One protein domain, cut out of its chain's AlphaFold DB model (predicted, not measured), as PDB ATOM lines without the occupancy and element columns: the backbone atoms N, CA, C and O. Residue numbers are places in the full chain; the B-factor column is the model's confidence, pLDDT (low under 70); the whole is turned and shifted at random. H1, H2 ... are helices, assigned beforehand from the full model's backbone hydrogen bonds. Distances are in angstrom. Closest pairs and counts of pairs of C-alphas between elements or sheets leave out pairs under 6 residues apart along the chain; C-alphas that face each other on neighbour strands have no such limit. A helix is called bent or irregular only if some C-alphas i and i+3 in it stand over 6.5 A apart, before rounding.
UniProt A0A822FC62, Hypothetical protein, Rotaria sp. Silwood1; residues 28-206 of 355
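What this domain is: This is residues 28 to 206 of the 355 residues of the protein "Hypothetical protein" of Rotaria sp. Silwood1 (UniProt A0A822FC62). Helices H5 and H8 make the middle of an all-helix body, with the H1 and H2 hairpin packed on one side, H7 on the other side along H8, and H6 crossing H5. H3 packs on H5 and H8, and residues 130 to 135 stick out. The printed part has 179 residues with eight named helices, H1 to H8 in chain order, and no named strand. It is compact, with a radius of gyration of the C-alphas of 17.1 A and spans of 54 by 50 by 31 A.

Where its parts are: Find C-alpha 32 at (-0.652, 34.450, 12.152); from there H1, residues 32 to 50, runs 26.1 A, with a kink of 36 degrees near residue 39. It is irregular, but only just: C-alphas 35 and 38 are 6.8 A apart. Next come H2, residues 54 to 70, 25.5 A, H3, 74 to 84, H4, 86 to 90, H5, 93 to 108, 21.3 A, H6, 119 to 129, H7, 145 to 161, 22.1 A, and H8, 187 to 202, 23.3 A, ending at C-alpha 202 (-8.096, 3.015, 25.915).

How they stand to each other: Start at H1, H2, H3 and H5, an up and down bundle, each running against the one before. H1 touches H2 at Phe 40 and Ala 64, C-alphas 6.2 A apart. H2 touches H5 at Gln 65 and Met 103, 5.2 A. Residues 101 to 105 of H5 touch H6, about perpendicular at 82 degrees, closest C-alphas Ile 101 and Ile 125, 6.0 A. H8 touches H7 with residues 188 to 195, a hairpin at a shallow tilt of 9 degrees, closest C-alphas Ile 159 and Ser 188, 5.9 A. H4 and H8 are near each other. Every O i to N i+4 pair is within hydrogen-bond range in H3, H4, H5 and H6; H1 has 13 of 15, H2 9 of 13, H7 12 of 13, H8 11 of 12.

The domain as a whole: The farthest C-alphas, Asn 53 and Pro 166, are 54.3 A apart. The printed part has no cut; the links H6 to H7 and H7 to H8 are long. Look for pLDDT under 70 at residues 51 to 54, 132 to 140 and 160 to 176.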
ATOM      1  N   TYR A  28      10.678  36.416   8.465       84.81
ATOM      2  CA  TYR A  28      11.209  35.281   7.691       84.81
ATOM      3  C   TYR A  28      10.389  33.991   7.833       84.81
ATOM      4  O   TYR A  28      10.162  33.300   6.844       84.81
ATOM      5  N   TYR A  29       9.934  33.668   9.048       81.81
ATOM      6  CA  TYR A  29       9.317  32.364   9.355       81.81
ATOM      7  C   TYR A  29       7.959  32.460  10.057       81.81
ATOM      8  O   TYR A  29       7.224  31.479  10.109       81.81
ATOM      9  N   SER A  30       7.620  33.622  10.619       83.31
ATOM     10  CA  SER A  30       6.400  33.798  11.409       83.31
ATOM     11  C   SER A  30       5.205  34.162  10.529       83.31
ATOM     12  O   SER A  30       5.337  34.923   9.572       83.31
ATOM     13  N   ASN A  31       4.033  33.646  10.884       87.69
ATOM     14  CA  ASN A  31       2.737  34.060  10.351       87.69
ATOM     15  C   ASN A  31       1.676  33.966  11.465       87.69
ATOM     16  O   ASN A  31       1.943  33.471  12.564       87.69
ATOM     17  N   MET A  32       0.469  34.463  11.213       86.88
ATOM     18  CA  MET A  32      -0.652  34.450  12.152       86.88
ATOM     19  C   MET A  32      -0.994  33.024  12.592       86.88
ATOM     20  O   MET A  32      -1.170  32.790  13.781       86.88
ATOM     21  N   CYS A  33      -1.021  32.063  11.666       86.69
ATOM     22  CA  CYS A  33      -1.303  30.660  11.965       86.69
ATOM     23  C   CYS A  33      -0.317  30.082  12.995       86.69
ATOM     24  O   CYS A  33      -0.734  29.507  13.992       86.69
ATOM     25  N   LEU A  34       0.986  30.298  12.816       87.06
ATOM     26  CA  LEU A  34       2.019  29.837  13.745       87.06
ATOM     27  C   LEU A  34       1.971  30.588  15.080       87.06
ATOM     28  O   LEU A  34       2.213  29.992  16.122       87.06
ATOM     29  N   ARG A  35       1.612  31.878  15.076       89.31
ATOM     30  CA  ARG A  35       1.428  32.655  16.316       89.31
ATOM     31  C   ARG A  35       0.168  32.271  17.091       89.31
ATOM     32  O   ARG A  35       0.119  32.494  18.295       89.31
ATOM     33  N   LEU A  36      -0.824  31.676  16.429       90.12
ATOM     34  CA  LEU A  36      -2.021  31.146  17.078       90.12
ATOM     35  C   LEU A  36      -1.788  29.784  17.743       90.12
ATOM     36  O   LEU A  36      -2.569  29.426  18.618       90.12
ATOM     37  N   LEU A  37      -0.739  29.033  17.386       89.31
ATOM     38  CA  LEU A  37      -0.480  27.701  17.956       89.31
ATOM     39  C   LEU A  37      -0.418  27.696  19.496       89.31
ATOM     40  O   LEU A  37      -1.208  26.963  20.090       89.31
ATOM     41  N   PRO A  38       0.393  28.546  20.164       89.56
ATOM     42  CA  PRO A  38       0.424  28.587  21.631       89.56
ATOM     43  C   PRO A  38      -0.920  29.000  22.250       89.56
ATOM     44  O   PRO A  38      -1.275  28.592  23.353       89.56
ATOM     45  N   ILE A  39      -1.707  29.810  21.532       90.81
ATOM     46  CA  ILE A  39      -3.045  30.213  21.974       90.81
ATOM     47  C   ILE A  39      -3.998  29.017  21.893       90.81
ATOM     48  O   ILE A  39      -4.783  28.805  22.812       90.81
ATOM     49  N   PHE A  40      -3.913  28.200  20.839       89.12
ATOM     50  CA  PHE A  40      -4.696  26.973  20.728       89.12
ATOM     51  C   PHE A  40      -4.319  25.936  21.788       89.12
ATOM     52  O   PHE A  40      -5.223  25.298  22.318       89.12
ATOM     53  N   GLU A  41      -3.041  25.804  22.156       89.88
ATOM     54  CA  GLU A  41      -2.630  24.976  23.299       89.88
ATOM     55  C   GLU A  41      -3.338  25.411  24.589       89.88
ATOM     56  O   GLU A  41      -3.946  24.595  25.287       89.88
ATOM     57  N   LEU A  42      -3.326  26.719  24.874       89.38
ATOM     58  CA  LEU A  42      -4.002  27.283  26.038       89.38
ATOM     59  C   LEU A  42      -5.519  27.070  25.970       89.38
ATOM     60  O   LEU A  42      -6.119  26.678  26.969       89.38
ATOM     61  N   ILE A  43      -6.140  27.307  24.811       88.25
ATOM     62  CA  ILE A  43      -7.578  27.092  24.608       88.25
ATOM     63  C   ILE A  43      -7.920  25.630  24.881       88.25
ATOM     64  O   ILE A  43      -8.820  25.376  25.671       88.25
ATOM     65  N   ILE A  44      -7.182  24.677  24.309       85.88
ATOM     66  CA  ILE A  44      -7.401  23.243  24.522       85.88
ATOM     67  C   ILE A  44      -7.301  22.890  26.015       85.88
ATOM     68  O   ILE A  44      -8.204  22.252  26.553       85.88
ATOM     69  N   ASN A  45      -6.274  23.371  26.717       87.44
ATOM     70  CA  ASN A  45      -6.128  23.143  28.160       87.44
ATOM     71  C   ASN A  45      -7.285  23.761  28.967       87.44
ATOM     72  O   ASN A  45      -7.867  23.113  29.838       87.44
ATOM     73  N   ARG A  46      -7.718  24.980  28.624       86.50
ATOM     74  CA  ARG A  46      -8.896  25.611  29.241       86.50
ATOM     75  C   ARG A  46     -10.191  24.866  28.931       86.50
ATOM     76  O   ARG A  46     -11.074  24.815  29.789       86.50
ATOM     77  N   MET A  47     -10.300  24.249  27.757       82.94
ATOM     78  CA  MET A  47     -11.436  23.398  27.414       82.94
ATOM     79  C   MET A  47     -11.502  22.169  28.331       82.94
ATOM     80  O   MET A  47     -12.591  21.813  28.783       82.94
ATOM     81  N   PHE A  48     -10.354  21.580  28.683       78.81
ATOM     82  CA  PHE A  48     -10.275  20.499  29.674       78.81
ATOM     83  C   PHE A  48     -10.617  20.953  31.095       78.81
ATOM     84  O   PHE A  48     -11.162  20.176  31.884       78.81
ATOM     85  N   GLU A  49     -10.325  22.208  31.437       81.88
ATOM     86  CA  GLU A  49     -10.592  22.740  32.770       81.88
ATOM     87  C   GLU A  49     -12.051  23.097  33.015       81.88
ATOM     88  O   GLU A  49     -12.589  22.701  34.051       81.88
ATOM     89  N   HIS A  50     -12.655  23.835  32.081       78.19
ATOM     90  CA  HIS A  50     -13.935  24.521  32.277       78.19
ATOM     91  C   HIS A  50     -15.090  23.957  31.444       78.19
ATOM     92  O   HIS A  50     -16.214  24.412  31.607       78.19
ATOM     93  N   MET A  51     -14.836  22.949  30.606       64.81
ATOM     94  CA  MET A  51     -15.822  22.263  29.763       64.81
ATOM     95  C   MET A  51     -16.674  23.165  28.859       64.81
ATOM     96  O   MET A  51     -17.751  23.625  29.233       64.81
ATOM     97  N   PRO A  52     -16.224  23.294  27.600       66.00
ATOM     98  CA  PRO A  52     -16.979  23.716  26.444       66.00
ATOM     99  C   PRO A  52     -18.458  23.369  26.432       66.00
ATOM    100  O   PRO A  52     -18.785  22.216  26.706       66.00
ATOM    101  N   ASN A  53     -19.310  24.210  25.846       67.31
ATOM    102  CA  ASN A  53     -20.422  23.643  25.079       67.31
ATOM    103  C   ASN A  53     -19.843  22.700  24.006       67.31
ATOM    104  O   ASN A  53     -18.919  23.098  23.295       67.31
ATOM    105  N   ALA A  54     -20.394  21.488  23.849       68.81
ATOM    106  CA  ALA A  54     -19.903  20.481  22.891       68.81
ATOM    107  C   ALA A  54     -19.736  21.040  21.460       68.81
ATOM    108  O   ALA A  54     -18.767  20.751  20.774       68.81
ATOM    109  N   ARG A  55     -20.597  21.984  21.061       71.12
ATOM    110  CA  ARG A  55     -20.508  22.683  19.766       71.12
ATOM    111  C   ARG A  55     -19.217  23.490  19.573       71.12
ATOM    112  O   ARG A  55     -18.720  23.592  18.456       71.12
ATOM    113  N   ILE A  56     -18.679  24.090  20.638       72.31
ATOM    114  CA  ILE A  56     -17.409  24.835  20.593       72.31
ATOM    115  C   ILE A  56     -16.255  23.852  20.405       72.31
ATOM    116  O   ILE A  56     -15.334  24.108  19.639       72.31
ATOM    117  N   VAL A  57     -16.335  22.699  21.065       72.56
ATOM    118  CA  VAL A  57     -15.363  21.620  20.906       72.56
ATOM    119  C   VAL A  57     -15.329  21.128  19.463       72.56
ATOM    120  O   VAL A  57     -14.263  21.117  18.856       72.56
ATOM    121  N   ASP A  58     -16.490  20.817  18.891       74.62
ATOM    122  CA  ASP A  58     -16.588  20.250  17.544       74.62
ATOM    123  C   ASP A  58     -16.154  21.225  16.439       74.62
ATOM    124  O   ASP A  58     -15.764  20.804  15.354       74.62
ATOM    125  N   THR A  59     -16.188  22.532  16.709       79.88
ATOM    126  CA  THR A  59     -15.780  23.574  15.753       79.88
ATOM    127  C   THR A  59     -14.318  23.978  15.909       79.88
ATOM    128  O   THR A  59     -13.600  24.099  14.918       79.88
ATOM    129  N   VAL A  60     -13.848  24.172  17.143       80.94
ATOM    130  CA  VAL A  60     -12.490  24.657  17.426       80.94
ATOM    131  C   VAL A  60     -11.461  23.539  17.293       80.94
ATOM    132  O   VAL A  60     -10.370  23.769  16.765       80.94
ATOM    133  N   LEU A  61     -11.794  22.326  17.741       80.50
ATOM    134  CA  LEU A  61     -10.842  21.222  17.802       80.50
ATOM    135  C   LEU A  61     -10.313  20.807  16.418       80.50
ATOM    136  O   LEU A  61      -9.094  20.702  16.295       80.50
ATOM    137  N   PRO A  62     -11.134  20.649  15.358       82.62
ATOM    138  CA  PRO A  62     -10.618  20.291  14.035       82.62
ATOM    139  C   PRO A  62      -9.693  21.360  13.439       82.62
ATOM    140  O   PRO A  62      -8.687  21.039  12.804       82.62
ATOM    141  N   ILE A  63     -10.002  22.643  13.670       82.88
ATOM    142  CA  ILE A  63      -9.169  23.767  13.218       82.88
ATOM    143  C   ILE A  63      -7.814  23.715  13.923       82.88
ATOM    144  O   ILE A  63      -6.772  23.784  13.269       82.88
ATOM    145  N   ALA A  64      -7.830  23.546  15.247       81.94
ATOM    146  CA  ALA A  64      -6.619  23.430  16.041       81.94
ATOM    147  C   ALA A  64      -5.797  22.210  15.599       81.94
ATOM    148  O   ALA A  64      -4.630  22.360  15.252       81.94
ATOM    149  N   GLN A  65      -6.403  21.020  15.522       80.94
ATOM    150  CA  GLN A  65      -5.750  19.763  15.132       80.94
ATOM    151  C   GLN A  65      -5.029  19.856  13.784       80.94
ATOM    152  O   GLN A  65      -3.926  19.329  13.642       80.94
ATOM    153  N   ASN A  66      -5.620  20.538  12.800       83.38
ATOM    154  CA  ASN A  66      -4.975  20.759  11.505       83.38
ATOM    155  C   ASN A  66      -3.774  21.699  11.606       83.38
ATOM    156  O   ASN A  66      -2.792  21.519  10.892       83.38
ATOM    157  N   LEU A  67      -3.829  22.687  12.497       85.44
ATOM    158  CA  LEU A  67      -2.730  23.614  12.743       85.44
ATOM    159  C   LEU A  67      -1.562  22.934  13.474       85.44
ATOM    160  O   LEU A  67      -0.405  23.233  13.173       85.44
ATOM    161  N   PHE A  68      -1.844  21.965  14.358       85.50
ATOM    162  CA  PHE A  68      -0.828  21.188  15.089       85.50
ATOM    163  C   PHE A  68       0.134  20.404  14.179       85.50
ATOM    164  O   PHE A  68       1.225  20.037  14.610       85.50
ATOM    165  N   ARG A  69      -0.193  20.243  12.890       84.50
ATOM    166  CA  ARG A  69       0.733  19.812  11.822       84.50
ATOM    167  C   ARG A  69       2.043  20.602  11.809       84.50
ATOM    168  O   ARG A  69       3.095  20.026  11.553       84.50
ATOM    169  N   ALA A  70       1.971  21.907  12.058       86.56
ATOM    170  CA  ALA A  70       3.122  22.805  12.070       86.56
ATOM    171  C   ALA A  70       3.704  23.017  13.479       86.56
ATOM    172  O   ALA A  70       4.601  23.840  13.657       86.56
ATOM    173  N   HIS A  71       3.190  22.305  14.484       89.69
ATOM    174  CA  HIS A  71       3.675  22.415  15.849       89.69
ATOM    175  C   HIS A  71       5.067  21.796  15.990       89.69
ATOM    176  O   HIS A  71       5.357  20.759  15.387       89.69
ATOM    177  N   ALA A  72       5.920  22.407  16.815       87.12
ATOM    178  CA  ALA A  72       7.264  21.896  17.067       87.12
ATOM    179  C   ALA A  72       7.211  20.567  17.842       87.12
ATOM    180  O   ALA A  72       7.786  19.574  17.397       87.12
ATOM    181  N   ALA A  73       6.434  20.522  18.931       90.88
ATOM    182  CA  ALA A  73       6.375  19.391  19.864       90.88
ATOM    183  C   ALA A  73       4.940  18.870  20.131       90.88
ATOM    184  O   ALA A  73       4.442  18.952  21.255       90.88
ATOM    185  N   PRO A  74       4.185  18.441  19.101       91.12
ATOM    186  CA  PRO A  74       2.794  18.026  19.256       91.12
ATOM    187  C   PRO A  74       2.616  16.747  20.082       91.12
ATOM    188  O   PRO A  74       1.601  16.623  20.764       91.12
ATOM    189  N   ILE A  75       3.570  15.807  20.053       91.94
ATOM    190  CA  ILE A  75       3.474  14.572  20.846       91.94
ATOM    191  C   ILE A  75       3.712  14.899  22.315       91.94
ATOM    192  O   ILE A  75       2.965  14.435  23.171       91.94
ATOM    193  N   THR A  76       4.695  15.752  22.606       93.94
ATOM    194  CA  THR A  76       4.950  16.241  23.966       93.94
ATOM    195  C   THR A  76       3.745  16.997  24.525       93.94
ATOM    196  O   THR A  76       3.340  16.734  25.655       93.94
ATOM    197  N   PHE A  77       3.139  17.888  23.732       93.31
ATOM    198  CA  PHE A  77       1.917  18.594  24.123       93.31
ATOM    199  C   PHE A  77       0.784  17.611  24.439       93.31
ATOM    200  O   PHE A  77       0.245  17.627  25.545       93.31
ATOM    201  N   LEU A  78       0.473  16.706  23.503       93.31
ATOM    202  CA  LEU A  78      -0.600  15.727  23.669       93.31
ATOM    203  C   LEU A  78      -0.371  14.839  24.897       93.31
ATOM    204  O   LEU A  78      -1.282  14.659  25.702       93.31
ATOM    205  N   TYR A  79       0.847  14.327  25.076       95.19
ATOM    206  CA  TYR A  79       1.220  13.532  26.242       95.19
ATOM    207  C   TYR A  79       1.002  14.303  27.549       95.19
ATOM    208  O   TYR A  79       0.306  13.803  28.431       95.19
ATOM    209  N   HIS A  80       1.533  15.525  27.674       94.06
ATOM    210  CA  HIS A  80       1.389  16.317  28.898       94.06
ATOM    211  C   HIS A  80      -0.069  16.647  29.207       94.06
ATOM    212  O   HIS A  80      -0.497  16.506  30.351       94.06
ATOM    213  N   THR A  81      -0.851  17.045  28.204       92.12
ATOM    214  CA  THR A  81      -2.274  17.338  28.383       92.12
ATOM    215  C   THR A  81      -3.035  16.104  28.872       92.12
ATOM    216  O   THR A  81      -3.820  16.201  29.816       92.12
ATOM    217  N   LEU A  82      -2.781  14.927  28.291       92.94
ATOM    218  CA  LEU A  82      -3.418  13.677  28.718       92.94
ATOM    219  C   LEU A  82      -2.958  13.233  30.114       92.94
ATOM    220  O   LEU A  82      -3.780  12.765  30.899       92.94
ATOM    221  N   PHE A  83      -1.675  13.416  30.433       92.94
ATOM    222  CA  PHE A  83      -1.091  13.073  31.728       92.94
ATOM    223  C   PHE A  83      -1.660  13.950  32.852       92.94
ATOM    224  O   PHE A  83      -2.131  13.438  33.865       92.94
ATOM    225  N   VAL A  84      -1.668  15.274  32.665       91.31
ATOM    226  CA  VAL A  84      -2.109  16.245  33.682       91.31
ATOM    227  C   VAL A  84      -3.620  16.185  33.902       91.31
ATOM    228  O   VAL A  84      -4.085  16.231  35.041       91.31
ATOM    229  N   TYR A  85      -4.406  16.063  32.830       90.06
ATOM    230  CA  TYR A  85      -5.868  16.047  32.920       90.06
ATOM    231  C   TYR A  85      -6.465  14.634  32.983       90.06
ATOM    232  O   TYR A  85      -7.677  14.495  32.806       90.06
ATOM    233  N   GLU A  86      -5.668  13.601  33.285       89.56
ATOM    234  CA  GLU A  86      -6.092  12.190  33.331       89.56
ATOM    235  C   GLU A  86      -7.412  12.011  34.094       89.56
ATOM    236  O   GLU A  86      -8.391  11.513  33.534       89.56
ATOM    237  N   LYS A  87      -7.485  12.531  35.326       87.12
ATOM    238  CA  LYS A  87      -8.671  12.421  36.186       87.12
ATOM    239  C   LYS A  87      -9.928  13.010  35.539       87.12
ATOM    240  O   LYS A  87     -11.005  12.439  35.660       87.12
ATOM    241  N   LYS A  88      -9.803  14.143  34.836       84.38
ATOM    242  CA  LYS A  88     -10.929  14.812  34.154       84.38
ATOM    243  C   LYS A  88     -11.304  14.129  32.837       84.38
ATOM    244  O   LYS A  88     -12.446  14.243  32.393       84.38
ATOM    245  N   LEU A  89     -10.339  13.469  32.199       84.06
ATOM    246  CA  LEU A  89     -10.475  12.824  30.897       84.06
ATOM    247  C   LEU A  89     -10.944  11.375  30.974       84.06
ATOM    248  O   LEU A  89     -11.430  10.844  29.975       84.06
ATOM    249  N   ARG A  90     -10.819  10.736  32.138       82.44
ATOM    250  CA  ARG A  90     -11.259   9.357  32.358       82.44
ATOM    251  C   ARG A  90     -12.747   9.172  32.073       82.44
ATOM    252  O   ARG A  90     -13.118   8.258  31.349       82.44
ATOM    253  N   GLU A  91     -13.572  10.085  32.574       79.19
ATOM    254  CA  GLU A  91     -15.030  10.076  32.384       79.19
ATOM    255  C   GLU A  91     -15.453  10.537  30.977       79.19
ATOM    256  O   GLU A  91     -16.599  10.366  30.574       79.19
ATOM    257  N   LYS A  92     -14.530  11.130  30.208       80.31
ATOM    258  CA  LYS A  92     -14.795  11.770  28.908       80.31
ATOM    259  C   LYS A  92     -14.036  11.073  27.785       80.31
ATOM    260  O   LYS A  92     -13.304  11.711  27.022       80.31
ATOM    261  N   SER A  93     -14.239   9.762  27.675       80.62
ATOM    262  CA  SER A  93     -13.592   8.901  26.678       80.62
ATOM    263  C   SER A  93     -13.753   9.433  25.248       80.62
ATOM    264  O   SER A  93     -12.756   9.571  24.547       80.62
ATOM    265  N   ASN A  94     -14.959   9.848  24.849       80.38
ATOM    266  CA  ASN A  94     -15.237  10.346  23.494       80.38
ATOM    267  C   ASN A  94     -14.396  11.575  23.118       80.38
ATOM    268  O   ASN A  94     -13.827  11.640  22.029       80.38
ATOM    269  N   PHE A  95     -14.295  12.555  24.022       79.31
ATOM    270  CA  PHE A  95     -13.544  13.782  23.757       79.31
ATOM    271  C   PHE A  95     -12.039  13.508  23.694       79.31
ATOM    272  O   PHE A  95     -11.355  13.982  22.786       79.31
ATOM    273  N   ARG A  96     -11.533  12.676  24.611       86.81
ATOM    274  CA  ARG A  96     -10.135  12.244  24.628       86.81
ATOM    275  C   ARG A  96      -9.757  11.486  23.353       86.81
ATOM    276  O   ARG A  96      -8.743  11.798  22.737       86.81
ATOM    277  N   GLN A  97     -10.577  10.522  22.941       86.81
ATOM    278  CA  GLN A  97     -10.358   9.753  21.715       86.81
ATOM    279  C   GLN A  97     -10.389  10.661  20.481       86.81
ATOM    280  O   GLN A  97      -9.488  10.576  19.655       86.81
ATOM    281  N   SER A  98     -11.354  11.582  20.392       84.50
ATOM    282  CA  SER A  98     -11.433  12.561  19.298       84.50
ATOM    283  C   SER A  98     -10.184  13.451  19.213       84.50
ATOM    284  O   SER A  98      -9.645  13.663  18.122       84.50
ATOM    285  N   LEU A  99      -9.665  13.914  20.359       86.19
ATOM    286  CA  LEU A  99      -8.412  14.670  20.419       86.19
ATOM    287  C   LEU A  99      -7.241  13.848  19.864       86.19
ATOM    288  O   LEU A  99      -6.540  14.322  18.969       86.19
ATOM    289  N   ILE A 100      -7.048  12.635  20.395       89.62
ATOM    290  CA  ILE A 100      -5.940  11.742  20.037       89.62
ATOM    291  C   ILE A 100      -5.994  11.398  18.547       89.62
ATOM    292  O   ILE A 100      -4.993  11.555  17.853       89.62
ATOM    293  N   ILE A 101      -7.161  10.988  18.041       88.12
ATOM    294  CA  ILE A 101      -7.334  10.601  16.637       88.12
ATOM    295  C   ILE A 101      -7.033  11.779  15.711       88.12
ATOM    296  O   ILE A 101      -6.285  11.618  14.750       88.12
ATOM    297  N   GLY A 102      -7.576  12.967  15.990       84.25
ATOM    298  CA  GLY A 102      -7.372  14.113  15.106       84.25
ATOM    299  C   GLY A 102      -5.944  14.666  15.148       84.25
ATOM    300  O   GLY A 102      -5.410  15.043  14.108       84.25
ATOM    301  N   MET A 103      -5.278  14.666  16.310       86.50
ATOM    302  CA  MET A 103      -3.871  15.078  16.390       86.50
ATOM    303  C   MET A 103      -2.939  14.053  15.743       86.50
ATOM    304  O   MET A 103      -2.162  14.412  14.859       86.50
ATOM    305  N   ILE A 104      -3.025  12.779  16.136       87.75
ATOM    306  CA  ILE A 104      -2.145  11.734  15.597       87.75
ATOM    307  C   ILE A 104      -2.408  11.535  14.110       87.75
ATOM    308  O   ILE A 104      -1.454  11.493  13.343       87.75
ATOM    309  N   GLY A 105      -3.669  11.498  13.679       83.94
ATOM    310  CA  GLY A 105      -4.044  11.356  12.273       83.94
ATOM    311  C   GLY A 105      -3.373  12.379  11.358       83.94
ATOM    312  O   GLY A 105      -2.856  12.034  10.297       83.94
ATOM    313  N   ASN A 106      -3.295  13.631  11.809       80.31
ATOM    314  CA  ASN A 106      -2.660  14.706  11.054       80.31
ATOM    315  C   ASN A 106      -1.126  14.630  11.041       80.31
ATOM    316  O   ASN A 106      -0.496  15.141  10.113       80.31
ATOM    317  N   ILE A 107      -0.514  14.018  12.055       81.38
ATOM    318  CA  ILE A 107       0.943  13.975  12.241       81.38
ATOM    319  C   ILE A 107       1.551  12.681  11.680       81.38
ATOM    320  O   ILE A 107       2.674  12.699  11.171       81.38
ATOM    321  N   TYR A 108       0.798  11.581  11.721       79.19
ATOM    322  CA  TYR A 108       1.252  10.213  11.481       79.19
ATOM    323  C   TYR A 108       1.993  10.042  10.149       79.19
ATOM    324  O   TYR A 108       3.175   9.684  10.142       79.19
ATOM    325  N   HIS A 109       1.345  10.383   9.028       73.50
ATOM    326  CA  HIS A 109       1.937  10.226   7.693       73.50
ATOM    327  C   HIS A 109       3.059  11.230   7.407       73.50
ATOM    328  O   HIS A 109       4.003  10.922   6.683       73.50
ATOM    329  N   MET A 110       2.994  12.436   7.975       72.94
ATOM    330  CA  MET A 110       4.028  13.445   7.741       72.94
ATOM    331  C   MET A 110       5.344  13.123   8.429       72.94
ATOM    332  O   MET A 110       6.410  13.311   7.849       72.94
ATOM    333  N   ARG A 111       5.260  12.694   9.690       73.94
ATOM    334  CA  ARG A 111       6.427  12.417  10.526       73.94
ATOM    335  C   ARG A 111       6.900  10.966  10.405       73.94
ATOM    336  O   ARG A 111       7.817  10.583  11.121       73.94
ATOM    337  N   LYS A 112       6.300  10.169   9.505       73.19
ATOM    338  CA  LYS A 112       6.623   8.748   9.278       73.19
ATOM    339  C   LYS A 112       6.635   7.947  10.591       73.19
ATOM    340  O   LYS A 112       7.581   7.221  10.885       73.19
ATOM    341  N   MET A 113       5.589   8.105  11.406       73.69
ATOM    342  CA  MET A 113       5.509   7.535  12.766       73.69
ATOM    343  C   MET A 113       4.982   6.091  12.806       73.69
ATOM    344  O   MET A 113       4.517   5.626  13.848       73.69
ATOM    345  N   GLU A 114       5.057   5.369  11.688       74.56
ATOM    346  CA  GLU A 114       4.583   3.983  11.551       74.56
ATOM    347  C   GLU A 114       5.254   3.054  12.571       74.56
ATOM    348  O   GLU A 114       4.617   2.189  13.166       74.56
ATOM    349  N   TRP A 115       6.528   3.310  12.867       74.00
ATOM    350  CA  TRP A 115       7.295   2.554  13.849       74.00
ATOM    351  C   TRP A 115       6.979   2.931  15.306       74.00
ATOM    352  O   TRP A 115       7.322   2.164  16.198       74.00
ATOM    353  N   CYS A 116       6.298   4.046  15.601       81.31
ATOM    354  CA  CYS A 116       6.003   4.461  16.982       81.31
ATOM    355  C   CYS A 116       4.745   3.779  17.535       81.31
ATOM    356  O   CYS A 116       4.778   3.176  18.605       81.31
ATOM    357  N   PHE A 117       3.660   3.771  16.765       86.00
ATOM    358  CA  PHE A 117       2.356   3.248  17.187       86.00
ATOM    359  C   PHE A 117       2.126   1.803  16.748       86.00
ATOM    360  O   PHE A 117       2.771   1.323  15.816       86.00
ATOM    361  N   SER A 118       1.254   1.062  17.423       86.62
ATOM    362  CA  SER A 118       0.945  -0.306  16.997       86.62
ATOM    363  C   SER A 118       0.149  -0.345  15.684       86.62
ATOM    364  O   SER A 118      -0.570   0.592  15.322       86.62
ATOM    365  N   ASN A 119       0.226  -1.474  14.977       84.25
ATOM    366  CA  ASN A 119      -0.509  -1.676  13.725       84.25
ATOM    367  C   ASN A 119      -2.033  -1.664  13.938       84.25
ATOM    368  O   ASN A 119      -2.772  -1.173  13.087       84.25
ATOM    369  N   ASN A 120      -2.514  -2.160  15.084       84.62
ATOM    370  CA  ASN A 120      -3.948  -2.164  15.394       84.62
ATOM    371  C   ASN A 120      -4.463  -0.740  15.624       84.62
ATOM    372  O   ASN A 120      -5.525  -0.376  15.121       84.62
ATOM    373  N   PHE A 121      -3.701   0.070  16.363       86.81
ATOM    374  CA  PHE A 121      -4.061   1.453  16.654       86.81
ATOM    375  C   PHE A 121      -4.019   2.337  15.404       86.81
ATOM    376  O   PHE A 121      -4.947   3.102  15.145       86.81
ATOM    377  N   THR A 122      -2.979   2.194  14.585       84.38
ATOM    378  CA  THR A 122      -2.832   2.952  13.331       84.38
ATOM    379  C   THR A 122      -3.914   2.592  12.319       84.38
ATOM    380  O   THR A 122      -4.589   3.487  11.815       84.38
ATOM    381  N   SER A 123      -4.189   1.297  12.124       85.06
ATOM    382  CA  SER A 123      -5.299   0.836  11.277       85.06
ATOM    383  C   SER A 123      -6.648   1.375  11.760       85.06
ATOM    384  O   SER A 123      -7.502   1.741  10.954       85.06
ATOM    385  N   TYR A 124      -6.856   1.451  13.080       85.75
ATOM    386  CA  TYR A 124      -8.064   2.045  13.649       85.75
ATOM    387  C   TYR A 124      -8.182   3.537  13.315       85.75
ATOM    388  O   TYR A 124      -9.239   3.969  12.857       85.75
ATOM    389  N   ILE A 125      -7.108   4.314  13.500       84.94
ATOM    390  CA  ILE A 125      -7.085   5.747  13.173       84.94
ATOM    391  C   ILE A 125      -7.371   5.967  11.687       84.94
ATOM    392  O   ILE A 125      -8.230   6.778  11.350       84.94
ATOM    393  N   GLU A 126      -6.703   5.234  10.797       83.56
ATOM    394  CA  GLU A 126      -6.910   5.368   9.352       83.56
ATOM    395  C   GLU A 126      -8.354   5.060   8.950       83.56
ATOM    396  O   GLU A 126      -8.964   5.810   8.186       83.56
ATOM    397  N   ASN A 127      -8.931   3.991   9.502       82.69
ATOM    398  CA  ASN A 127     -10.327   3.641   9.256       82.69
ATOM    399  C   ASN A 127     -11.286   4.694   9.817       82.69
ATOM    400  O   ASN A 127     -12.268   5.026   9.160       82.69
ATOM    401  N   TYR A 128     -10.995   5.255  10.993       79.94
ATOM    402  CA  TYR A 128     -11.806   6.312  11.591       79.94
ATOM    403  C   TYR A 128     -11.792   7.595  10.748       79.94
ATOM    404  O   TYR A 128     -12.836   8.215  10.553       79.94
ATOM    405  N   LEU A 129     -10.630   7.987  10.218       77.75
ATOM    406  CA  LEU A 129     -10.478   9.196   9.400       77.75
ATOM    407  C   LEU A 129     -11.136   9.078   8.019       77.75
ATOM    408  O   LEU A 129     -11.526  10.093   7.452       77.75
ATOM    409  N   ARG A 130     -11.282   7.858   7.485       76.75
ATOM    410  CA  ARG A 130     -11.978   7.592   6.212       76.75
ATOM    411  C   ARG A 130     -13.507   7.680   6.313       76.75
ATOM    412  O   ARG A 130     -14.172   7.651   5.282       76.75
ATOM    413  N   LEU A 131     -14.075   7.750   7.519       73.62
ATOM    414  CA  LEU A 131     -15.525   7.811   7.722       73.62
ATOM    415  C   LEU A 131     -16.049   9.256   7.661       73.62
ATOM    416  O   LEU A 131     -15.697  10.098   8.493       73.62
ATOM    417  N   ASP A 132     -16.968   9.516   6.729       57.00
ATOM    418  CA  ASP A 132     -17.629  10.816   6.579       57.00
ATOM    419  C   ASP A 132     -18.757  11.056   7.601       57.00
ATOM    420  O   ASP A 132     -19.624  10.207   7.832       57.00
ATOM    421  N   GLY A 133     -18.743  12.278   8.154       59.03
ATOM    422  CA  GLY A 133     -19.884  13.102   8.590       59.03
ATOM    423  C   GLY A 133     -20.811  12.608   9.702       59.03
ATOM    424  O   GLY A 133     -21.030  13.335  10.662       59.03
ATOM    425  N   GLU A 134     -21.370  11.404   9.597       46.53
ATOM    426  CA  GLU A 134     -22.511  10.982  10.432       46.53
ATOM    427  C   GLU A 134     -22.430   9.523  10.922       46.53
ATOM    428  O   GLU A 134     -23.171   9.132  11.821       46.53
ATOM    429  N   LYS A 135     -21.479   8.717  10.420       48.16
ATOM    430  CA  LYS A 135     -21.257   7.312  10.835       48.16
ATOM    431  C   LYS A 135     -19.919   7.088  11.550       48.16
ATOM    432  O   LYS A 135     -19.306   6.032  11.408       48.16
ATOM    433  N   ARG A 136     -19.447   8.050  12.349       59.00
ATOM    434  CA  ARG A 136     -18.249   7.878  13.201       59.00
ATOM    435  C   ARG A 136     -18.540   7.023  14.442       59.00
ATOM    436  O   ARG A 136     -18.276   7.427  15.568       59.00
ATOM    437  N   GLN A 137     -19.107   5.842  14.239       57.06
ATOM    438  CA  GLN A 137     -19.239   4.819  15.269       57.06
ATOM    439  C   GLN A 137     -18.434   3.603  14.825       57.06
ATOM    440  O   GLN A 137     -18.981   2.603  14.372       57.06
ATOM    441  N   LEU A 138     -17.108   3.715  14.921       63.34
ATOM    442  CA  LEU A 138     -16.256   2.535  14.893       63.34
ATOM    443  C   LEU A 138     -16.133   2.042  16.341       63.34
ATOM    444  O   LEU A 138     -15.716   2.839  17.192       63.34
ATOM    445  N   PRO A 139     -16.494   0.782  16.653       67.38
ATOM    446  CA  PRO A 139     -16.291   0.251  17.993       67.38
ATOM    447  C   PRO A 139     -14.820   0.421  18.364       67.38
ATOM    448  O   PRO A 139     -13.932   0.116  17.565       67.38
ATOM    449  N   SER A 140     -14.564   0.972  19.553       68.00
ATOM    450  CA  SER A 140     -13.189   1.129  20.011       68.00
ATOM    451  C   SER A 140     -12.510  -0.247  20.059       68.00
ATOM    452  O   SER A 140     -13.144  -1.211  20.497       68.00
ATOM    453  N   PRO A 141     -11.243  -0.363  19.630       77.25
ATOM    454  CA  PRO A 141     -10.510  -1.615  19.697       77.25
ATOM    455  C   PRO A 141     -10.453  -2.107  21.144       77.25
ATOM    456  O   PRO A 141     -10.364  -1.310  22.080       77.25
ATOM    457  N   VAL A 142     -10.511  -3.427  21.315       78.25
ATOM    458  CA  VAL A 142     -10.407  -4.065  22.629       78.25
ATOM    459  C   VAL A 142      -8.936  -4.204  22.996       78.25
ATOM    460  O   VAL A 142      -8.152  -4.775  22.239       78.25
ATOM    461  N   PHE A 143      -8.573  -3.716  24.178       82.44
ATOM    462  CA  PHE A 143      -7.234  -3.871  24.731       82.44
ATOM    463  C   PHE A 143      -7.162  -5.148  25.577       82.44
ATOM    464  O   PHE A 143      -7.826  -5.252  26.608       82.44
ATOM    465  N   ASN A 144      -6.371  -6.130  25.145       84.19
ATOM    466  CA  ASN A 144      -6.199  -7.409  25.844       84.19
ATOM    467  C   ASN A 144      -4.751  -7.601  26.337       84.19
ATOM    468  O   ASN A 144      -3.847  -6.856  25.958       84.19
ATOM    469  N   SER A 145      -4.516  -8.617  27.177       83.19
ATOM    470  CA  SER A 145      -3.179  -8.898  27.731       83.19
ATOM    471  C   SER A 145      -2.147  -9.215  26.646       83.19
ATOM    472  O   SER A 145      -0.975  -8.874  26.782       83.19
ATOM    473  N   ARG A 146      -2.574  -9.822  25.530       86.38
ATOM    474  CA  ARG A 146      -1.686 -10.104  24.396       86.38
ATOM    475  C   ARG A 146      -1.162  -8.815  23.769       86.38
ATOM    476  O   ARG A 146       0.038  -8.676  23.578       86.38
ATOM    477  N   TYR A 147      -2.058  -7.867  23.532       88.75
ATOM    478  CA  TYR A 147      -1.728  -6.560  22.995       88.75
ATOM    479  C   TYR A 147      -0.815  -5.775  23.938       88.75
ATOM    480  O   TYR A 147       0.176  -5.210  23.489       88.75
ATOM    481  N   ALA A 148      -1.077  -5.818  25.249       88.19
ATOM    482  CA  ALA A 148      -0.198  -5.230  26.262       88.19
ATOM    483  C   ALA A 148       1.247  -5.749  26.136       88.19
ATOM    484  O   ALA A 148       2.204  -4.973  26.113       88.19
ATOM    485  N   ILE A 149       1.403  -7.068  25.990       88.94
ATOM    486  CA  ILE A 149       2.707  -7.722  25.834       88.94
ATOM    487  C   ILE A 149       3.337  -7.404  24.478       88.94
ATOM    488  O   ILE A 149       4.552  -7.231  24.415       88.94
ATOM    489  N   ASP A 150       2.552  -7.277  23.409       89.06
ATOM    490  CA  ASP A 150       3.059  -6.868  22.098       89.06
ATOM    491  C   ASP A 150       3.594  -5.416  22.138       89.06
ATOM    492  O   ASP A 150       4.643  -5.136  21.554       89.06
ATOM    493  N   LEU A 151       2.965  -4.506  22.903       90.19
ATOM    494  CA  LEU A 151       3.505  -3.155  23.149       90.19
ATOM    495  C   LEU A 151       4.827  -3.197  23.931       90.19
ATOM    496  O   LEU A 151       5.779  -2.500  23.573       90.19
ATOM    497  N   LEU A 152       4.923  -4.040  24.966       90.50
ATOM    498  CA  LEU A 152       6.177  -4.237  25.704       90.50
ATOM    499  C   LEU A 152       7.263  -4.851  24.816       90.50
ATOM    500  O   LEU A 152       8.409  -4.411  24.846       90.50
ATOM    501  N   HIS A 153       6.906  -5.833  23.988       89.12
ATOM    502  CA  HIS A 153       7.821  -6.450  23.036       89.12
ATOM    503  C   HIS A 153       8.368  -5.416  22.056       89.12
ATOM    504  O   HIS A 153       9.570  -5.395  21.800       89.12
ATOM    505  N   LYS A 154       7.512  -4.513  21.570       86.44
ATOM    506  CA  LYS A 154       7.928  -3.390  20.736       86.44
ATOM    507  C   LYS A 154       8.945  -2.517  21.467       86.44
ATOM    508  O   LYS A 154      10.040  -2.299  20.958       86.44
ATOM    509  N   LEU A 155       8.652  -2.095  22.694       88.06
ATOM    510  CA  LEU A 155       9.596  -1.309  23.490       88.06
ATOM    511  C   LEU A 155      10.945  -2.035  23.658       88.06
ATOM    512  O   LEU A 155      11.997  -1.419  23.508       88.06
ATOM    513  N   ILE A 156      10.941  -3.355  23.857       87.38
ATOM    514  CA  ILE A 156      12.170  -4.153  23.972       87.38
ATOM    515  C   ILE A 156      12.934  -4.256  22.660       87.38
ATOM    516  O   ILE A 156      14.158  -4.116  22.655       87.38
ATOM    517  N   TYR A 157      12.233  -4.508  21.560       82.69
ATOM    518  CA  TYR A 157      12.831  -4.593  20.237       82.69
ATOM    519  C   TYR A 157      13.602  -3.309  19.913       82.69
ATOM    520  O   TYR A 157      14.790  -3.348  19.584       82.69
ATOM    521  N   PHE A 158      12.958  -2.166  20.141       76.31
ATOM    522  CA  PHE A 158      13.506  -0.856  19.821       76.31
ATOM    523  C   PHE A 158      14.572  -0.359  20.802       76.31
ATOM    524  O   PHE A 158      15.551   0.243  20.368       76.31
ATOM    525  N   ILE A 159      14.407  -0.595  22.107       76.44
ATOM    526  CA  ILE A 159      15.330  -0.076  23.129       76.44
ATOM    527  C   ILE A 159      16.477  -1.054  23.416       76.44
ATOM    528  O   ILE A 159      17.625  -0.631  23.538       76.44
ATOM    529  N   PHE A 160      16.195  -2.356  23.523       69.25
ATOM    530  CA  PHE A 160      17.139  -3.337  24.074       69.25
ATOM    531  C   PHE A 160      17.743  -4.305  23.051       69.25
ATOM    532  O   PHE A 160      18.831  -4.815  23.302       69.25
ATOM    533  N   LEU A 161      17.063  -4.611  21.941       62.00
ATOM    534  CA  LEU A 161      17.575  -5.557  20.933       62.00
ATOM    535  C   LEU A 161      18.297  -4.834  19.789       62.00
ATOM    536  O   LEU A 161      19.374  -5.259  19.366       62.00
ATOM    537  N   ASN A 162      17.797  -3.672  19.375       56.91
ATOM    538  CA  ASN A 162      18.439  -2.842  18.360       56.91
ATOM    539  C   ASN A 162      19.764  -2.193  18.806       56.91
ATOM    540  O   ASN A 162      20.443  -1.595  17.978       56.91
ATOM    541  N   SER A 163      20.203  -2.326  20.057       52.31
ATOM    542  CA  SER A 163      21.570  -1.957  20.461       52.31
ATOM    543  C   SER A 163      22.631  -2.969  19.995       52.31
ATOM    544  O   SER A 163      23.810  -2.630  19.955       52.31
ATOM    545  N   SER A 164      22.225  -4.184  19.604       47.38
ATOM    546  CA  SER A 164      23.133  -5.298  19.275       47.38
ATOM    547  C   SER A 164      23.277  -5.620  17.781       47.38
ATOM    548  O   SER A 164      24.194  -6.344  17.401       47.38
ATOM    549  N   VAL A 165      22.422  -5.058  16.920       47.25
ATOM    550  CA  VAL A 165      22.484  -5.276  15.463       47.25
ATOM    551  C   VAL A 165      23.307  -4.153  14.802       47.25
ATOM    552  O   VAL A 165      23.058  -2.976  15.100       47.25
ATOM    553  N   PRO A 166      24.282  -4.460  13.924       45.44
ATOM    554  CA  PRO A 166      25.058  -3.454  13.202       45.44
ATOM    555  C   PRO A 166      24.160  -2.542  12.349       45.44
ATOM    556  O   PRO A 166      23.141  -2.959  11.806       45.44
ATOM    557  N   ILE A 167      24.541  -1.265  12.256       52.34
ATOM    558  CA  ILE A 167      23.741  -0.156  11.690       52.34
ATOM    559  C   ILE A 167      23.297  -0.414  10.235       52.34
ATOM    560  O   ILE A 167      22.286   0.126   9.798       52.34
ATOM    561  N   TYR A 168      24.014  -1.266   9.502       46.34
ATOM    562  CA  TYR A 168      23.851  -1.464   8.061       46.34
ATOM    563  C   TYR A 168      22.737  -2.451   7.660       46.34
ATOM    564  O   TYR A 168      22.351  -2.466   6.497       46.34
ATOM    565  N   GLU A 169      22.199  -3.249   8.594       46.84
ATOM    566  CA  GLU A 169      21.170  -4.276   8.312       46.84
ATOM    567  C   GLU A 169      19.775  -3.929   8.864       46.84
ATOM    568  O   GLU A 169      18.829  -4.704   8.729       46.84
ATOM    569  N   LYS A 170      19.612  -2.760   9.493       51.91
ATOM    570  CA  LYS A 170      18.326  -2.355  10.075       51.91
ATOM    571  C   LYS A 170      17.452  -1.678   9.029       51.91
ATOM    572  O   LYS A 170      17.884  -0.736   8.368       51.91
ATOM    573  N   ASN A 171      16.207  -2.140   8.914       47.38
ATOM    574  CA  ASN A 171      15.212  -1.574   8.010       47.38
ATOM    575  C   ASN A 171      15.131  -0.036   8.123       47.38
ATOM    576  O   ASN A 171      15.150   0.571   9.193       47.38
ATOM    577  N   SER A 172      15.047   0.589   6.955       50.84
ATOM    578  CA  SER A 172      15.563   1.913   6.593       50.84
ATOM    579  C   SER A 172      14.739   3.141   7.019       50.84
ATOM    580  O   SER A 172      15.052   4.254   6.590       50.84
ATOM    581  N   TYR A 173      13.697   2.993   7.839       50.03
ATOM    582  CA  TYR A 173      12.793   4.108   8.179       50.03
ATOM    583  C   TYR A 173      13.050   4.734   9.558       50.03
ATOM    584  O   TYR A 173      12.848   5.931   9.731       50.03
ATOM    585  N   GLU A 174      13.559   3.958  10.513       52.19
ATOM    586  CA  GLU A 174      13.704   4.355  11.926       52.19
ATOM    587  C   GLU A 174      14.989   5.158  12.191       52.19
ATOM    588  O   GLU A 174      15.028   6.036  13.051       52.19
ATOM    589  N   TYR A 175      16.040   4.885  11.410       52.25
ATOM    590  CA  TYR A 175      17.378   5.474  11.559       52.25
ATOM    591  C   TYR A 175      17.678   6.615  10.579       52.25
ATOM    592  O   TYR A 175      18.716   7.258  10.692       52.25
ATOM    593  N   ASN A 176      16.760   6.906   9.652       59.16
ATOM    594  CA  ASN A 176      16.865   8.044   8.730       59.16
ATOM    595  C   ASN A 176      16.175   9.312   9.261       59.16
ATOM    596  O   ASN A 176      16.031  10.297   8.534       59.16
ATOM    597  N   ILE A 177      15.723   9.294  10.517       72.56
ATOM    598  CA  ILE A 177      15.153  10.459  11.187       72.56
ATOM    599  C   ILE A 177      16.298  11.273  11.795       72.56
ATOM    600  O   ILE A 177      17.052  10.784  12.634       72.56
ATOM    601  N   ASP A 178      16.423  12.533  11.378       80.56
ATOM    602  CA  ASP A 178      17.382  13.460  11.974       80.56
ATOM    603  C   ASP A 178      16.855  13.973  13.319       80.56
ATOM    604  O   ASP A 178      16.066  14.921  13.397       80.56
ATOM    605  N   TRP A 179      17.287  13.326  14.398       83.31
ATOM    606  CA  TRP A 179      16.873  13.628  15.770       83.31
ATOM    607  C   TRP A 179      17.187  15.060  16.222       83.31
ATOM    608  O   TRP A 179      16.568  15.543  17.163       83.31
ATOM    609  N   ARG A 180      18.077  15.783  15.528       85.19
ATOM    610  CA  ARG A 180      18.402  17.185  15.849       85.19
ATOM    611  C   ARG A 180      17.229  18.139  15.622       85.19
ATOM    612  O   ARG A 180      17.186  19.198  16.238       85.19
ATOM    613  N   TYR A 181      16.306  17.774  14.732       84.94
ATOM    614  CA  TYR A 181      15.151  18.593  14.354       84.94
ATOM    615  C   TYR A 181      13.820  18.013  14.843       84.94
ATOM    616  O   TYR A 181      12.759  18.478  14.429       84.94
ATOM    617  N   ASN A 182      13.866  16.990  15.698       85.56
ATOM    618  CA  ASN A 182      12.676  16.384  16.278       85.56
ATOM    619  C   ASN A 182      12.437  16.878  17.701       85.56
ATOM    620  O   ASN A 182      13.315  17.433  18.354       85.56
ATOM    621  N   GLU A 183      11.215  16.661  18.180       89.75
ATOM    622  CA  GLU A 183      10.809  17.057  19.531       89.75
ATOM    623  C   GLU A 183      11.521  16.238  20.628       89.75
ATOM    624  O   GLU A 183      11.654  16.700  21.757       89.75
ATOM    625  N   PHE A 184      12.006  15.038  20.287       89.25
ATOM    626  CA  PHE A 184      12.725  14.142  21.188       89.25
ATOM    627  C   PHE A 184      14.181  13.973  20.755       89.25
ATOM    628  O   PHE A 184      14.489  13.908  19.569       89.25
ATOM    629  N   ALA A 185      15.071  13.818  21.736       86.25
ATOM    630  CA  ALA A 185      16.504  13.647  21.496       86.25
ATOM    631  C   ALA A 185      16.888  12.248  20.984       86.25
ATOM    632  O   ALA A 185      17.982  12.062  20.453       86.25
ATOM    633  N   ASN A 186      16.033  11.244  21.197       83.88
ATOM    634  CA  ASN A 186      16.313   9.860  20.835       83.88
ATOM    635  C   ASN A 186      15.016   9.074  20.547       83.88
ATOM    636  O   ASN A 186      13.941   9.452  21.033       83.88
ATOM    637  N   PRO A 187      15.109   7.960  19.792       83.19
ATOM    638  CA  PRO A 187      13.951   7.137  19.438       83.19
ATOM    639  C   PRO A 187      13.252   6.518  20.645       83.19
ATOM    640  O   PRO A 187      12.029   6.400  20.649       83.19
ATOM    641  N   SER A 188      14.007   6.139  21.678       84.75
ATOM    642  CA  SER A 188      13.467   5.502  22.880       84.75
ATOM    643  C   SER A 188      12.467   6.410  23.594       84.75
ATOM    644  O   SER A 188      11.380   5.967  23.957       84.75
ATOM    645  N   LEU A 189      12.801   7.693  23.740       86.81
ATOM    646  CA  LEU A 189      11.954   8.679  24.397       86.81
ATOM    647  C   LEU A 189      10.683   8.941  23.586       86.81
ATOM    648  O   LEU A 189       9.594   8.938  24.159       86.81
ATOM    649  N   GLN A 190      10.804   9.088  22.261       88.19
ATOM    650  CA  GLN A 190       9.643   9.238  21.379       88.19
ATOM    651  C   GLN A 190       8.709   8.029  21.466       88.19
ATOM    652  O   GLN A 190       7.494   8.196  21.586       88.19
ATOM    653  N   LEU A 191       9.269   6.818  21.438       89.69
ATOM    654  CA  LEU A 191       8.498   5.583  21.509       89.69
ATOM    655  C   LEU A 191       7.719   5.483  22.821       89.69
ATOM    656  O   LEU A 191       6.528   5.196  22.786       89.69
ATOM    657  N   ILE A 192       8.356   5.770  23.961       92.25
ATOM    658  CA  ILE A 192       7.697   5.735  25.276       92.25
ATOM    659  C   ILE A 192       6.504   6.699  25.314       92.25
ATOM    660  O   ILE A 192       5.415   6.298  25.718       92.25
ATOM    661  N   HIS A 193       6.669   7.936  24.834       92.75
ATOM    662  CA  HIS A 193       5.579   8.918  24.814       92.75
ATOM    663  C   HIS A 193       4.447   8.503  23.867       92.75
ATOM    664  O   HIS A 193       3.275   8.637  24.214       92.75
ATOM    665  N   CYS A 194       4.770   7.957  22.692       91.94
ATOM    666  CA  CYS A 194       3.761   7.474  21.747       91.94
ATOM    667  C   CYS A 194       2.977   6.282  22.311       91.94
ATOM    668  O   CYS A 194       1.752   6.262  22.214       91.94
ATOM    669  N   LEU A 195       3.660   5.326  22.949       92.88
ATOM    670  CA  LEU A 195       3.019   4.183  23.601       92.88
ATOM    671  C   LEU A 195       2.153   4.623  24.787       92.88
ATOM    672  O   LEU A 195       1.052   4.107  24.953       92.88
ATOM    673  N   ALA A 196       2.595   5.607  25.574       94.56
ATOM    674  CA  ALA A 196       1.781   6.178  26.644       94.56
ATOM    675  C   ALA A 196       0.504   6.841  26.099       94.56
ATOM    676  O   ALA A 196      -0.581   6.597  26.620       94.56
ATOM    677  N   ILE A 197       0.600   7.611  25.007       94.06
ATOM    678  CA  ILE A 197      -0.574   8.202  24.341       94.06
ATOM    679  C   ILE A 197      -1.508   7.119  23.793       94.06
ATOM    680  O   ILE A 197      -2.729   7.234  23.920       94.06
ATOM    681  N   GLU A 198      -0.952   6.062  23.205       92.62
ATOM    682  CA  GLU A 198      -1.732   4.920  22.740       92.62
ATOM    683  C   GLU A 198      -2.479   4.263  23.904       92.62
ATOM    684  O   GLU A 198      -3.668   4.008  23.791       92.62
ATOM    685  N   ILE A 199      -1.844   4.084  25.063       92.44
ATOM    686  CA  ILE A 199      -2.501   3.573  26.274       92.44
ATOM    687  C   ILE A 199      -3.599   4.526  26.756       92.44
ATOM    688  O   ILE A 199      -4.706   4.077  27.064       92.44
ATOM    689  N   PHE A 200      -3.342   5.838  26.754       92.19
ATOM    690  CA  PHE A 200      -4.331   6.852  27.119       92.19
ATOM    691  C   PHE A 200      -5.586   6.789  26.248       92.19
ATOM    692  O   PHE A 200      -6.670   7.126  26.719       92.19
ATOM    693  N   PHE A 201      -5.494   6.326  25.002       90.50
ATOM    694  CA  PHE A 201      -6.664   6.148  24.146       90.50
ATOM    695  C   PHE A 201      -7.696   5.170  24.740       90.50
ATOM    696  O   PHE A 201      -8.903   5.431  24.650       90.50
ATOM    697  N   TYR A 202      -7.247   4.102  25.404       88.50
ATOM    698  CA  TYR A 202      -8.096   3.015  25.915       88.50
ATOM    699  C   TYR A 202      -8.653   3.255  27.327       88.50
ATOM    700  O   TYR A 202      -9.530   2.526  27.785       88.50
ATOM    701  N   THR A 203      -8.200   4.298  28.021       85.62
ATOM    702  CA  THR A 203      -8.555   4.559  29.424       85.62
ATOM    703  C   THR A 203     -10.064   4.742  29.642       85.62
ATOM    704  O   THR A 203     -10.720   5.521  28.962       85.62
ATOM    705  N   GLY A 204     -10.669   4.063  30.612       77.00
ATOM    706  CA  GLY A 204     -12.118   4.185  30.855       77.00
ATOM    707  C   GLY A 204     -13.004   3.355  29.917       77.00
ATOM    708  O   GLY A 204     -14.219   3.527  29.931       77.00
ATOM    709  N   GLN A 205     -12.431   2.440  29.127       81.00
ATOM    710  CA  GLN A 205     -13.183   1.291  28.615       81.00
ATOM    711  C   GLN A 205     -13.461   0.297  29.754       81.00
ATOM    712  O   GLN A 205     -12.605   0.102  30.614       81.00
ATOM    713  N   GLU A 206     -14.613  -0.379  29.732       72.38
ATOM    714  CA  GLU A 206     -15.060  -1.279  30.816       72.38
ATOM    715  C   GLU A 206     -14.053  -2.395  31.150       72.38
ATOM    716  O   GLU A 206     -13.883  -2.759  32.311       72.38
TER     717      GLU A 206